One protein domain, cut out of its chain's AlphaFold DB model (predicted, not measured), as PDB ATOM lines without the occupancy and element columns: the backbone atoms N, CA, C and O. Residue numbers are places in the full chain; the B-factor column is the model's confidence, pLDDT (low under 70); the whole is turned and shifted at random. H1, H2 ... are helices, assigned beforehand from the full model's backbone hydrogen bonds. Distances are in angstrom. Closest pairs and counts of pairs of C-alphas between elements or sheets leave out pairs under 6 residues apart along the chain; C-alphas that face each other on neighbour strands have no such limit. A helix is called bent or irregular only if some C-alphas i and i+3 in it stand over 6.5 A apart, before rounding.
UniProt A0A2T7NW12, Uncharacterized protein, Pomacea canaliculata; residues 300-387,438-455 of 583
ATOM      1  N   GLN A 300     136.760 136.451 169.124       43.12
ATOM      2  CA  GLN A 300     135.514 136.750 168.420       43.12
ATOM      3  C   GLN A 300     134.708 135.488 168.067       43.12
ATOM      4  O   GLN A 300     134.968 134.836 167.061       43.12
ATOM      5  N   GLY A 301     133.697 135.160 168.868       45.06
ATOM      6  CA  GLY A 301     132.711 134.132 168.546       45.06
ATOM      7  C   GLY A 301     131.315 134.741 168.533       45.06
ATOM      8  O   GLY A 301     130.761 135.004 169.591       45.06
ATOM      9  N   HIS A 302     130.771 134.979 167.337       53.59
ATOM     10  CA  HIS A 302     129.353 135.286 167.072       53.59
ATOM     11  C   HIS A 302     128.731 136.499 167.783       53.59
ATOM     12  O   HIS A 302     127.542 136.496 168.078       53.59
ATOM     13  N   CYS A 303     129.488 137.566 168.019       61.84
ATOM     14  CA  CYS A 303     128.876 138.813 168.467       61.84
ATOM     15  C   CYS A 303     128.230 139.544 167.283       61.84
ATOM     16  O   CYS A 303     128.929 139.936 166.341       61.84
ATOM     17  N   GLN A 304     126.910 139.734 167.322       61.81
ATOM     18  CA  GLN A 304     126.220 140.574 166.344       61.81
ATOM     19  C   GLN A 304     126.330 142.031 166.790       61.81
ATOM     20  O   GLN A 304     125.657 142.485 167.713       61.81
ATOM     21  N   VAL A 305     127.247 142.762 166.153       62.88
ATOM     22  CA  VAL A 305     127.439 144.199 166.410       62.88
ATOM     23  C   VAL A 305     126.401 145.030 165.646       62.88
ATOM     24  O   VAL A 305     125.974 146.082 166.118       62.88
ATOM     25  N   SER A 306     125.946 144.541 164.487       62.66
ATOM     26  CA  SER A 306     124.763 145.071 163.810       62.66
ATOM     27  C   SER A 306     123.541 144.804 164.688       62.66
ATOM     28  O   SER A 306     123.332 143.664 165.078       62.66
ATOM     29  N   ASP A 307     122.756 145.838 164.988       72.12
ATOM     30  CA  ASP A 307     121.531 145.817 165.813       72.12
ATOM     31  C   ASP A 307     121.694 146.013 167.332       72.12
ATOM     32  O   ASP A 307     120.698 146.016 168.058       72.12
ATOM     33  N   GLN A 308     122.902 146.282 167.843       80.88
ATOM     34  CA  GLN A 308     123.062 146.601 169.272       80.88
ATOM     35  C   GLN A 308     122.347 147.900 169.662       80.88
ATOM     36  O   GLN A 308     121.631 147.925 170.658       80.88
ATOM     37  N   ASP A 309     122.464 148.961 168.860       84.19
ATOM     38  CA  ASP A 309     121.823 150.248 169.164       84.19
ATOM     39  C   ASP A 309     120.294 150.148 169.152       84.19
ATOM     40  O   ASP A 309     119.621 150.643 170.062       84.19
ATOM     41  N   THR A 310     119.735 149.463 168.151       87.31
ATOM     42  CA  THR A 310     118.287 149.245 168.033       87.31
ATOM     43  C   THR A 310     117.777 148.384 169.186       87.31
ATOM     44  O   THR A 310     116.779 148.739 169.819       87.31
ATOM     45  N   PHE A 311     118.497 147.314 169.538       87.75
ATOM     46  CA  PHE A 311     118.210 146.509 170.723       87.75
ATOM     47  C   PHE A 311     118.270 147.342 172.007       87.75
ATOM     48  O   PHE A 311     117.352 147.286 172.827       87.75
ATOM     49  N   CYS A 312     119.329 148.125 172.206       90.25
ATOM     50  CA  CYS A 312     119.561 148.883 173.432       90.25
ATOM     51  C   CYS A 312     118.520 149.982 173.642       90.25
ATOM     52  O   CYS A 312     118.093 150.194 174.783       90.25
ATOM     53  N   GLN A 313     118.072 150.627 172.563       90.25
ATOM     54  CA  GLN A 313     116.961 151.577 172.590       90.25
ATOM     55  C   GLN A 313     115.632 150.870 172.890       90.25
ATOM     56  O   GLN A 313     114.947 151.255 173.839       90.25
ATOM     57  N   ALA A 314     115.300 149.803 172.154       88.50
ATOM     58  CA  ALA A 314     114.033 149.085 172.307       88.50
ATOM     59  C   ALA A 314     113.888 148.396 173.677       88.50
ATOM     60  O   ALA A 314     112.799 148.340 174.242       88.50
ATOM     61  N   SER A 315     114.984 147.885 174.237       91.88
ATOM     62  CA  SER A 315     114.991 147.181 175.526       91.88
ATOM     63  C   SER A 315     115.094 148.109 176.740       91.88
ATOM     64  O   SER A 315     114.911 147.644 177.865       91.88
ATOM     65  N   ARG A 316     115.389 149.408 176.561       94.50
ATOM     66  CA  ARG A 316     115.752 150.323 177.662       94.50
ATOM     67  C   ARG A 316     114.729 150.342 178.797       94.50
ATOM     68  O   ARG A 316     115.105 150.123 179.944       94.50
ATOM     69  N   GLN A 317     113.450 150.548 178.484       94.69
ATOM     70  CA  GLN A 317     112.390 150.626 179.499       94.69
ATOM     71  C   GLN A 317     112.250 149.310 180.282       94.69
ATOM     72  O   GLN A 317     111.998 149.308 181.487       94.69
ATOM     73  N   VAL A 318     112.450 148.172 179.612       95.06
ATOM     74  CA  VAL A 318     112.388 146.857 180.258       95.06
ATOM     75  C   VAL A 318     113.620 146.613 181.131       95.06
ATOM     76  O   VAL A 318     113.485 146.075 182.229       95.06
ATOM     77  N   ARG A 319     114.805 147.075 180.706       95.75
ATOM     78  CA  ARG A 319     116.032 147.048 181.523       95.75
ATOM     79  C   ARG A 319     115.904 147.921 182.768       95.75
ATOM     80  O   ARG A 319     116.308 147.482 183.838       95.75
ATOM     81  N   GLU A 320     115.284 149.095 182.667       97.12
ATOM     82  CA  GLU A 320     114.986 149.955 183.824       97.12
ATOM     83  C   GLU A 320     114.045 149.257 184.815       97.12
ATOM     84  O   GLU A 320     114.346 149.186 186.004       97.12
ATOM     85  N   LYS A 321     112.972 148.624 184.326       96.62
ATOM     86  CA  LYS A 321     112.065 147.839 185.177       96.62
ATOM     87  C   LYS A 321     112.769 146.654 185.852       96.62
ATOM     88  O   LYS A 321     112.510 146.361 187.023       96.62
ATOM     89  N   ALA A 322     113.650 145.963 185.127       96.06
ATOM     90  CA  ALA A 322     114.452 144.869 185.670       96.06
ATOM     91  C   ALA A 322     115.441 145.369 186.738       96.06
ATOM     92  O   ALA A 322     115.591 144.725 187.777       96.06
ATOM     93  N   ALA A 323     116.050 146.536 186.518       97.12
ATOM     94  CA  ALA A 323     116.940 147.202 187.460       97.12
ATOM     95  C   ALA A 323     116.209 147.608 188.753       97.12
ATOM     96  O   ALA A 323     116.678 147.280 189.843       97.12
ATOM     97  N   ASP A 324     115.028 148.220 188.656       96.88
ATOM     98  CA  ASP A 324     114.215 148.582 189.827       96.88
ATOM     99  C   ASP A 324     113.780 147.340 190.625       96.88
ATOM    100  O   ASP A 324     113.826 147.323 191.859       96.88
ATOM    101  N   SER A 325     113.411 146.266 189.918       96.81
ATOM    102  CA  SER A 325     113.023 144.990 190.533       96.81
ATOM    103  C   SER A 325     114.197 144.343 191.273       96.81
ATOM    104  O   SER A 325     114.050 143.941 192.430       96.81
ATOM    105  N   LEU A 326     115.379 144.296 190.644       97.62
ATOM    106  CA  LEU A 326     116.595 143.784 191.274       97.62
ATOM    107  C   LEU A 326     116.991 144.639 192.480       97.62
ATOM    108  O   LEU A 326     117.295 144.102 193.540       97.62
ATOM    109  N   GLN A 327     116.943 145.965 192.357       97.19
ATOM    110  CA  GLN A 327     117.235 146.875 193.461       97.19
ATOM    111  C   GLN A 327     116.337 146.577 194.665       97.19
ATOM    112  O   GLN A 327     116.839 146.444 195.788       97.19
ATOM    113  N   ALA A 328     115.021 146.464 194.459       95.81
ATOM    114  CA  ALA A 328     114.082 146.148 195.530       95.81
ATOM    115  C   ALA A 328     114.429 144.808 196.198       95.81
ATOM    116  O   ALA A 328     114.522 144.744 197.429       95.81
ATOM    117  N   LEU A 329     114.714 143.784 195.391       95.94
ATOM    118  CA  LEU A 329     115.088 142.451 195.851       95.94
ATOM    119  C   LEU A 329     116.383 142.461 196.682       95.94
ATOM    120  O   LEU A 329     116.385 141.970 197.812       95.94
ATOM    121  N   LEU A 330     117.452 143.092 196.185       97.06
ATOM    122  CA  LEU A 330     118.737 143.200 196.886       97.06
ATOM    123  C   LEU A 330     118.590 143.929 198.226       97.06
ATOM    124  O   LEU A 330     119.109 143.471 199.241       97.06
ATOM    125  N   THR A 331     117.854 145.042 198.260       95.88
ATOM    126  CA  THR A 331     117.654 145.794 199.512       95.88
ATOM    127  C   THR A 331     116.823 145.030 200.538       95.88
ATOM    128  O   THR A 331     117.129 145.090 201.728       95.88
ATOM    129  N   SER A 332     115.824 144.262 200.093       94.50
ATOM    130  CA  SER A 332     115.046 143.395 200.980       94.50
ATOM    131  C   SER A 332     115.889 142.242 201.527       94.50
ATOM    132  O   SER A 332     115.775 141.904 202.703       94.50
ATOM    133  N   ALA A 333     116.743 141.646 200.692       95.00
ATOM    134  CA  ALA A 333     117.563 140.496 201.065       95.00
ATOM    135  C   ALA A 333     118.802 140.869 201.899       95.00
ATOM    136  O   ALA A 333     119.320 140.036 202.636       95.00
ATOM    137  N   ALA A 334     119.291 142.110 201.812       94.31
ATOM    138  CA  ALA A 334     120.496 142.544 202.521       94.31
ATOM    139  C   ALA A 334     120.345 142.562 204.056       94.31
ATOM    140  O   ALA A 334     121.350 142.536 204.767       94.31
ATOM    141  N   GLY A 335     119.114 142.594 204.571       90.88
ATOM    142  CA  GLY A 335     118.813 142.766 205.990       90.88
ATOM    143  C   GLY A 335     118.551 144.228 206.364       90.88
ATOM    144  O   GLY A 335     119.028 145.163 205.716       90.88
ATOM    145  N   HIS A 336     117.761 144.425 207.422       90.00
ATOM    146  CA  HIS A 336     117.211 145.730 207.793       90.00
ATOM    147  C   HIS A 336     118.293 146.814 207.943       90.00
ATOM    148  O   HIS A 336     119.222 146.678 208.739       90.00
ATOM    149  N   GLY A 337     118.157 147.903 207.179       87.44
ATOM    150  CA  GLY A 337     119.029 149.083 207.244       87.44
ATOM    151  C   GLY A 337     120.447 148.907 206.687       87.44
ATOM    152  O   GLY A 337     121.203 149.873 206.672       87.44
ATOM    153  N   ARG A 338     120.830 147.713 206.210       94.12
ATOM    154  CA  ARG A 338     122.216 147.442 205.780       94.12
ATOM    155  C   ARG A 338     122.539 147.953 204.378       94.12
ATOM    156  O   ARG A 338     123.670 148.362 204.110       94.12
ATOM    157  N   LEU A 339     121.542 147.937 203.494       95.56
ATOM    158  CA  LEU A 339     121.665 148.416 202.122       95.56
ATOM    159  C   LEU A 339     120.454 149.283 201.742       95.56
ATOM    160  O   LEU A 339     119.444 148.764 201.266       95.56
ATOM    161  N   PRO A 340     120.516 150.604 201.978       93.12
ATOM    162  CA  PRO A 340     119.465 151.524 201.560       93.12
ATOM    163  C   PRO A 340     119.323 151.591 200.033       93.12
ATOM    164  O   PRO A 340     120.307 151.485 199.301       93.12
ATOM    165  N   ARG A 341     118.103 151.845 199.539       92.69
ATOM    166  CA  ARG A 341     117.814 151.910 198.091       92.69
ATOM    167  C   ARG A 341     118.695 152.908 197.339       92.69
ATOM    168  O   ARG A 341     119.251 152.567 196.300       92.69
ATOM    169  N   TYR A 342     118.849 154.110 197.893       92.44
ATOM    170  CA  TYR A 342     119.649 155.180 197.291       92.44
ATOM    171  C   TYR A 342     121.139 154.825 197.180       92.44
ATOM    172  O   TYR A 342     121.836 155.402 196.356       92.44
ATOM    173  N   ASP A 343     121.624 153.877 197.986       92.75
ATOM    174  CA  ASP A 343     123.035 153.493 198.015       92.75
ATOM    175  C   ASP A 343     123.372 152.508 196.879       92.75
ATOM    176  O   ASP A 343     124.473 152.540 196.342       92.75
ATOM    177  N   ILE A 344     122.439 151.644 196.464       95.81
ATOM    178  CA  ILE A 344     122.702 150.596 195.454       95.81
ATOM    179  C   ILE A 344     122.147 150.934 194.061       95.81
ATOM    180  O   ILE A 344     122.645 150.408 193.069       95.81
ATOM    181  N   ILE A 345     121.138 151.811 193.954       95.44
ATOM    182  CA  ILE A 345     120.431 152.069 192.685       95.44
ATOM    183  C   ILE A 345     121.359 152.555 191.563       95.44
ATOM    184  O   ILE A 345     121.188 152.136 190.421       95.44
ATOM    185  N   GLY A 346     122.360 153.383 191.885       95.88
ATOM    186  CA  GLY A 346     123.346 153.855 190.909       95.88
ATOM    187  C   GLY A 346     124.121 152.701 190.272       95.88
ATOM    188  O   GLY A 346     124.199 152.619 189.053       95.88
ATOM    189  N   GLU A 347     124.596 151.752 191.084       95.81
ATOM    190  CA  GLU A 347     125.338 150.578 190.601       95.81
ATOM    191  C   GLU A 347     124.445 149.611 189.814       95.81
ATOM    192  O   GLU A 347     124.860 149.046 188.802       95.81
ATOM    193  N   VAL A 348     123.187 149.446 190.242       97.38
ATOM    194  CA  VAL A 348     122.198 148.620 189.529       97.38
ATOM    195  C   VAL A 348     121.930 149.181 188.130       97.38
ATOM    196  O   VAL A 348     121.974 148.433 187.149       97.38
ATOM    197  N   ARG A 349     121.705 150.495 188.014       97.19
ATOM    198  CA  ARG A 349     121.488 151.154 186.717       97.19
ATOM    199  C   ARG A 349     122.747 151.136 185.854       97.19
ATOM    200  O   ARG A 349     122.650 150.772 184.684       97.19
ATOM    201  N   ALA A 350     123.917 151.392 186.435       95.62
ATOM    202  CA  ALA A 350     125.183 151.361 185.709       95.62
ATOM    203  C   ALA A 350     125.489 149.974 185.106       95.62
ATOM    204  O   ALA A 350     125.982 149.884 183.983       95.62
ATOM    205  N   CYS A 351     125.172 148.890 185.823       95.44
ATOM    206  CA  CYS A 351     125.386 147.516 185.356       95.44
ATOM    207  C   CYS A 351     124.350 147.045 184.313       95.44
ATOM    208  O   CYS A 351     124.701 146.343 183.364       95.44
ATOM    209  N   LEU A 352     123.067 147.395 184.483       95.88
ATOM    210  CA  LEU A 352     121.972 146.812 183.687       95.88
ATOM    211  C   LEU A 352     121.405 147.737 182.598       95.88
ATOM    212  O   LEU A 352     120.846 147.257 181.604       95.88
ATOM    213  N   VAL A 353     121.504 149.053 182.787       95.69
ATOM    214  CA  VAL A 353     120.808 150.065 181.977       95.69
ATOM    215  C   VAL A 353     121.788 150.928 181.186       95.69
ATOM    216  O   VAL A 353     121.653 151.046 179.966       95.69
ATOM    217  N   ASP A 354     122.765 151.527 181.853       94.81
ATOM    218  CA  ASP A 354     123.563 152.590 181.235       94.81
ATOM    219  C   ASP A 354     124.621 152.025 180.280       94.81
ATOM    220  O   ASP A 354     124.880 152.606 179.227       94.81
ATOM    221  N   VAL A 355     125.163 150.844 180.597       91.44
ATOM    222  CA  VAL A 355     126.087 150.102 179.732       91.44
ATOM    223  C   VAL A 355     125.331 148.962 179.048       91.44
ATOM    224  O   VAL A 355     124.999 147.948 179.664       91.44
ATOM    225  N   CYS A 356     125.024 149.142 177.763       90.81
ATOM    226  CA  CYS A 356     124.277 148.184 176.953       90.81
ATOM    227  C   CYS A 356     125.058 147.788 175.704       90.81
ATOM    228  O   CYS A 356     125.707 148.633 175.091       90.81
ATOM    229  N   GLY A 357     124.945 146.520 175.319       85.94
ATOM    230  CA  GLY A 357     125.620 145.976 174.149       85.94
ATOM    231  C   GLY A 357     126.954 145.321 174.500       85.94
ATOM    232  O   GLY A 357     127.183 144.901 175.641       85.94
ATOM    233  N   GLY A 358     127.847 145.284 173.514       80.31
ATOM    234  CA  GLY A 358     129.172 144.692 173.638       80.31
ATOM    235  C   GLY A 358     129.185 143.177 173.445       80.31
ATOM    236  O   GLY A 358     128.154 142.523 173.329       80.31
ATOM    237  N   CYS A 359     130.392 142.627 173.395       74.69
ATOM    238  CA  CYS A 359     130.622 141.207 173.166       74.69
ATOM    239  C   CYS A 359     131.256 140.596 174.413       74.69
ATOM    240  O   CYS A 359     132.097 141.260 175.028       74.69
ATOM    241  N   PRO A 360     130.925 139.346 174.783       71.94
ATOM    242  CA  PRO A 360     131.557 138.699 175.922       71.94
ATOM    243  C   PRO A 360     133.077 138.722 175.767       71.94
ATOM    244  O   PRO A 360     133.633 138.205 174.797       71.94
ATOM    245  N   GLY A 361     133.746 139.375 176.710       66.88
ATOM    246  CA  GLY A 361     135.195 139.488 176.722       66.88
ATOM    247  C   GLY A 361     135.804 140.338 175.603       66.88
ATOM    248  O   GLY A 361     136.991 140.198 175.348       66.88
ATOM    249  N   VAL A 362     135.077 141.205 174.896       67.81
ATOM    250  CA  VAL A 362     135.717 142.080 173.893       67.81
ATOM    251  C   VAL A 362     135.137 143.485 173.919       67.81
ATOM    252  O   VAL A 362     133.923 143.683 173.901       67.81
ATOM    253  N   GLY A 363     136.042 144.462 173.864       75.44
ATOM    254  CA  GLY A 363     135.720 145.865 173.650       75.44
ATOM    255  C   GLY A 363     135.366 146.627 174.923       75.44
ATOM    256  O   GLY A 363     134.937 146.071 175.933       75.44
ATOM    257  N   HIS A 364     135.509 147.946 174.829       82.50
ATOM    258  CA  HIS A 364     135.355 148.879 175.943       82.50
ATOM    259  C   HIS A 364     133.971 148.820 176.619       82.50
ATOM    260  O   HIS A 364     133.865 149.007 177.825       82.50
ATOM    261  N   VAL A 365     132.903 148.513 175.870       86.94
ATOM    262  CA  VAL A 365     131.545 148.383 176.436       86.94
ATOM    263  C   VAL A 365     131.468 147.216 177.424       86.94
ATOM    264  O   VAL A 365     130.965 147.382 178.534       86.94
ATOM    265  N   PHE A 366     131.993 146.041 177.059       84.25
ATOM    266  CA  PHE A 366     131.968 144.887 177.955       84.25
ATOM    267  C   PHE A 366     132.905 145.083 179.152       84.25
ATOM    268  O   PHE A 366     132.539 144.730 180.269       84.25
ATOM    269  N   GLU A 367     134.066 145.714 178.951       84.00
ATOM    270  CA  GLU A 367     134.961 146.099 180.050       84.00
ATOM    271  C   GLU A 367     134.252 147.004 181.062       84.00
ATOM    272  O   GLU A 367     134.235 146.699 182.254       84.00
ATOM    273  N   GLN A 368     133.591 148.068 180.600       88.00
ATOM    274  CA  GLN A 368     132.810 148.942 181.477       88.00
ATOM    275  C   GLN A 368     131.709 148.176 182.213       88.00
ATOM    276  O   GLN A 368     131.503 148.408 183.405       88.00
ATOM    277  N   LYS A 369     131.046 147.232 181.535       90.19
ATOM    278  CA  LYS A 369     130.011 146.390 182.137       90.19
ATOM    279  C   LYS A 369     130.574 145.478 183.226       90.19
ATOM    280  O   LYS A 369     129.964 145.359 184.284       90.19
ATOM    281  N   MET A 370     131.751 144.883 183.015       88.25
ATOM    282  CA  MET A 370     132.449 144.123 184.059       88.25
ATOM    283  C   MET A 370     132.697 144.995 185.288       88.25
ATOM    284  O   MET A 370     132.380 144.573 186.398       88.25
ATOM    285  N   VAL A 371     133.216 146.213 185.102       89.44
ATOM    286  CA  VAL A 371     133.528 147.125 186.214       89.44
ATOM    287  C   VAL A 371     132.265 147.537 186.976       89.44
ATOM    288  O   VAL A 371     132.222 147.417 188.202       89.44
ATOM    289  N   THR A 372     131.215 147.992 186.287       92.81
ATOM    290  CA  THR A 372     129.980 148.458 186.946       92.81
ATOM    291  C   THR A 372     129.223 147.313 187.616       92.81
ATOM    292  O   THR A 372     128.759 147.451 188.749       92.81
ATOM    293  N   CYS A 373     129.159 146.138 186.986       94.56
ATOM    294  CA  CYS A 373     128.557 144.959 187.605       94.56
ATOM    295  C   CYS A 373     129.397 144.416 188.772       94.56
ATOM    296  O   CYS A 373     128.829 143.942 189.757       94.56
ATOM    297  N   ALA A 374     130.727 144.532 188.723       94.19
ATOM    298  CA  ALA A 374     131.598 144.168 189.837       94.19
ATOM    299  C   ALA A 374     131.345 145.049 191.062       94.19
ATOM    300  O   ALA A 374     131.189 144.525 192.167       94.19
ATOM    301  N   ARG A 375     131.214 146.367 190.865       93.56
ATOM    302  CA  ARG A 375     130.832 147.303 191.933       93.56
ATOM    303  C   ARG A 375     129.487 146.943 192.546       93.56
ATOM    304  O   ARG A 375     129.382 146.875 193.770       93.56
ATOM    305  N   LEU A 376     128.487 146.640 191.716       96.06
ATOM    306  CA  LEU A 376     127.172 146.198 192.175       96.06
ATOM    307  C   LEU A 376     127.263 144.956 193.072       96.06
ATOM    308  O   LEU A 376     126.786 144.981 194.213       96.06
ATOM    309  N   VAL A 377     127.879 143.877 192.576       96.38
ATOM    310  CA  VAL A 377     127.984 142.617 193.328       96.38
ATOM    311  C   VAL A 377     128.778 142.839 194.611       96.38
ATOM    312  O   VAL A 377     128.314 142.469 195.690       96.38
ATOM    313  N   ARG A 378     129.924 143.524 194.535       93.94
ATOM    314  CA  ARG A 378     130.762 143.822 195.700       93.94
ATOM    315  C   ARG A 378     130.016 144.618 196.756       93.94
ATOM    316  O   ARG A 378     130.100 144.299 197.944       93.94
ATOM    317  N   LYS A 379     129.277 145.647 196.348       94.94
ATOM    318  CA  LYS A 379     128.514 146.500 197.261       94.94
ATOM    319  C   LYS A 379     127.408 145.722 197.962       94.94
ATOM    320  O   LYS A 379     127.247 145.863 199.173       94.94
ATOM    321  N   TYR A 380     126.699 144.853 197.241       96.75
ATOM    322  CA  TYR A 380     125.724 143.959 197.862       96.75
ATOM    323  C   TYR A 380     126.395 142.997 198.849       96.75
ATOM    324  O   TYR A 380     126.035 142.975 200.025       96.75
ATOM    325  N   VAL A 381     127.415 142.260 198.404       94.81
ATOM    326  CA  VAL A 381     128.083 141.227 199.204       94.81
ATOM    327  C   VAL A 381     128.734 141.811 200.465       94.81
ATOM    328  O   VAL A 381     128.712 141.194 201.522       94.81
ATOM    329  N   THR A 382     129.297 143.014 200.404       92.94
ATOM    330  CA  THR A 382     129.919 143.651 201.581       92.94
ATOM    331  C   THR A 382     128.911 144.182 202.599       92.94
ATOM    332  O   THR A 382     129.244 144.304 203.778       92.94
ATOM    333  N   ARG A 383     127.685 144.509 202.176       94.75
ATOM    334  CA  ARG A 383     126.658 145.096 203.048       94.75
ATOM    335  C   ARG A 383     125.648 144.079 203.559       94.75
ATOM    336  O   ARG A 383     125.171 144.234 204.685       94.75
ATOM    337  N   ALA A 384     125.324 143.061 202.769       94.81
ATOM    338  CA  ALA A 384     124.361 142.033 203.136       94.81
ATOM    339  C   ALA A 384     124.763 141.317 204.436       94.81
ATOM    340  O   ALA A 384     125.944 141.109 204.711       94.81
ATOM    341  N   ALA A 385     123.774 140.946 205.251       92.75
ATOM    342  CA  ALA A 385     124.017 140.247 206.513       92.75
ATOM    343  C   ALA A 385     124.618 138.843 206.310       92.75
ATOM    344  O   ALA A 385     125.480 138.431 207.078       92.75
ATOM    345  N   SER A 386     124.168 138.123 205.280       91.31
ATOM    346  CA  SER A 386     124.648 136.781 204.927       91.31
ATOM    347  C   SER A 386     124.573 136.594 203.402       91.31
ATOM    348  O   SER A 386     123.633 135.985 202.896       91.31
ATOM    349  N   PRO A 387     125.511 137.186 202.636       92.62
ATOM    350  CA  PRO A 387     125.532 137.048 201.173       92.62
ATOM    351  C   PRO A 387     125.868 135.615 200.736       92.62
ATOM    352  O   PRO A 387     125.355 135.108 199.738       92.62
ATOM    353  N   PRO A 438     109.839 142.905 172.084       77.31
ATOM    354  CA  PRO A 438     110.132 144.186 171.435       77.31
ATOM    355  C   PRO A 438     108.873 144.882 170.897       77.31
ATOM    356  O   PRO A 438     108.703 146.081 171.083       77.31
ATOM    357  N   ASP A 439     107.970 144.110 170.287       74.50
ATOM    358  CA  ASP A 439     106.596 144.500 169.958       74.50
ATOM    359  C   ASP A 439     105.659 143.363 170.406       74.50
ATOM    360  O   ASP A 439     105.671 142.302 169.775       74.50
ATOM    361  N   PRO A 440     104.837 143.554 171.457       71.62
ATOM    362  CA  PRO A 440     103.912 142.535 171.964       71.62
ATOM    363  C   PRO A 440     102.910 142.002 170.934       71.62
ATOM    364  O   PRO A 440     102.318 140.950 171.151       71.62
ATOM    365  N   SER A 441     102.688 142.731 169.836       69.75
ATOM    366  CA  SER A 441     101.725 142.372 168.791       69.75
ATOM    367  C   SER A 441     102.350 141.713 167.558       69.75
ATOM    368  O   SER A 441     101.616 141.177 166.729       69.75
ATOM    369  N   LYS A 442     103.683 141.768 167.403       66.19
ATOM    370  CA  LYS A 442     104.367 141.382 166.149       66.19
ATOM    371  C   LYS A 442     105.709 140.675 166.317       66.19
ATOM    372  O   LYS A 442     106.204 140.110 165.347       66.19
ATOM    373  N   SER A 443     106.335 140.748 167.490       66.75
ATOM    374  CA  SER A 443     107.692 140.238 167.705       66.75
ATOM    375  C   SER A 443     107.708 138.953 168.517       66.75
ATOM    376  O   SER A 443     106.893 138.758 169.416       66.75
ATOM    377  N   LEU A 444     108.712 138.122 168.240       73.38
ATOM    378  CA  LEU A 444     109.106 137.015 169.104       73.38
ATOM    379  C   LEU A 444     109.592 137.551 170.458       73.38
ATOM    380  O   LEU A 444     110.169 138.643 170.529       73.38
ATOM    381  N   GLU A 445     109.371 136.774 171.519       79.44
ATOM    382  CA  GLU A 445     110.028 137.010 172.805       79.44
ATOM    383  C   GLU A 445     111.554 136.987 172.599       79.44
ATOM    384  O   GLU A 445     112.056 136.269 171.738       79.44
ATOM    385  N   LYS A 446     112.299 137.810 173.340       81.12
ATOM    386  CA  LYS A 446     113.766 137.875 173.288       81.12
ATOM    387  C   LYS A 446     114.357 137.911 174.691       81.12
ATOM    388  O   LYS A 446     113.776 138.497 175.607       81.12
ATOM    389  N   ALA A 447     115.546 137.336 174.858       84.94
ATOM    390  CA  ALA A 447     116.310 137.462 176.095       84.94
ATOM    391  C   ALA A 447     116.808 138.906 176.292       84.94
ATOM    392  O   ALA A 447     117.301 139.547 175.363       84.94
ATOM    393  N   LEU A 448     116.696 139.425 177.518       89.31
ATOM    394  CA  LEU A 448     117.098 140.797 177.853       89.31
ATOM    395  C   LEU A 448     118.626 140.966 177.937       89.31
ATOM    396  O   LEU A 448     119.159 142.048 177.679       89.31
ATOM    397  N   PHE A 449     119.324 139.885 178.292       88.38
ATOM    398  CA  PHE A 449     120.780 139.828 178.431       88.38
ATOM    399  C   PHE A 449     121.377 138.673 177.616       88.38
ATOM    400  O   PHE A 449     122.128 137.851 178.137       88.38
ATOM    401  N   ALA A 450     120.986 138.583 176.341       80.50
ATOM    402  CA  ALA A 450     121.465 137.560 175.414       80.50
ATOM    403  C   ALA A 450     122.993 137.628 175.227       80.50
ATOM    404  O   ALA A 450     123.564 138.721 175.199       80.50
ATOM    405  N   ALA A 451     123.643 136.468 175.097       76.81
ATOM    406  CA  ALA A 451     125.104 136.358 175.056       76.81
ATOM    407  C   ALA A 451     125.745 137.023 173.821       76.81
ATOM    408  O   ALA A 451     126.888 137.466 173.880       76.81
ATOM    409  N   ASP A 452     125.006 137.103 172.722       75.25
ATOM    410  CA  ASP A 452     125.420 137.590 171.405       75.25
ATOM    411  C   ASP A 452     125.186 139.097 171.183       75.25
ATOM    412  O   ASP A 452     125.828 139.682 170.308       75.25
ATOM    413  N   ILE A 453     124.298 139.722 171.973       79.81
ATOM    414  CA  ILE A 453     123.903 141.137 171.824       79.81
ATOM    415  C   ILE A 453     124.205 141.972 173.075       79.81
ATOM    416  O   ILE A 453     124.766 143.057 172.961       79.81
ATOM    417  N   ASN A 454     123.795 141.527 174.270       87.06
ATOM    418  CA  ASN A 454     123.898 142.306 175.516       87.06
ATOM    419  C   ASN A 454     124.231 141.410 176.729       87.06
ATOM    420  O   ASN A 454     123.484 141.387 177.716       87.06
ATOM    421  N   PRO A 455     125.358 140.684 176.701       86.88
ATOM    422  CA  PRO A 455     125.720 139.711 177.730       86.88
ATOM    423  C   PRO A 455     125.886 140.373 179.097       86.88
ATOM    424  O   PRO A 455     126.446 141.463 179.192       86.88
TER     425      PRO A 455
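This is residues 300 to 387 and 438 to 455 of the 583 residues of an uncharacterized protein of Pomacea canaliculata (UniProt A0A2T7NW12). Three helices make a small bundle in which the path runs one way along H1, back along H2 and forward again along H3; H2 touches both others and is offset from the pair H1 and H3, which makes a shallow triangle. A stretch with no named element, residues 438 to 455, follows a cut, and its residues 440 to 445 stick out at the end of the bundle where H1 begins. The printed part has 106 residues with three named helices, in the order H1, H2, H3, and no named strand, and the class is all helix. It is only just compact, close to loose, with a radius of gyration of the C-alphas of 15.1 A, and its outline is only just flat, with spans of 44 by 34 by 19 A.

After residues 300 to 307, H1 takes residues 308 to 333, from C-alpha 308 at (123.062, 146.601, 169.272), and is 32.8 A long from first to last C-alpha. H1 has a kink of 57 degrees near residue 315 and is irregular, with C-alphas 314 and 317 standing 7.5 A apart. H2 takes residues 341 to 354 and is 17.8 A long from first to last C-alpha; it is irregular too, with C-alphas 343 and 346 standing 7.1 A apart. H3 takes residues 363 to 383, is 30.8 A long from first to last C-alpha and ends with C-alpha 383 at (126.658, 145.096, 203.048).

H1 and H2 form a helical hairpin and touch, closest at the C-alphas of Arg 319 and Val 353, 5.7 A apart. They run opposite ways at a shallow tilt of 25 degrees. H2 and H3 form a second helical hairpin and touch, closest at the C-alphas of Cys 351 and Cys 373, 4.7 A apart. They run opposite ways at a shallow tilt of 21 degrees. H1 and H3 are close but not clearly touching, their closest C-alphas being those of Leu 330 and Tyr 380, 7.1 A apart. They run the same way at a shallow tilt of 11 degrees. In H3 every O i to N i+4 pair is within hydrogen-bond range; in H1 it is 20 of 22 and in H2 7 of 10.

The two C-alphas farthest apart in the domain, those of Ala 385 and Lys 442, are 44.9 A apart. Residues 388 to 437 are cut out and not printed, and C-alphas 387 and 438 stand 34.2 A apart across the cut. The links from H1 to H2, 7 residues, and from H2 to H3, 8 residues, are short. The mean pLDDT of the printed part is 86.7, and the model's confidence is under 70 at residues 300 to 306, 361 to 362 and 441 to 443.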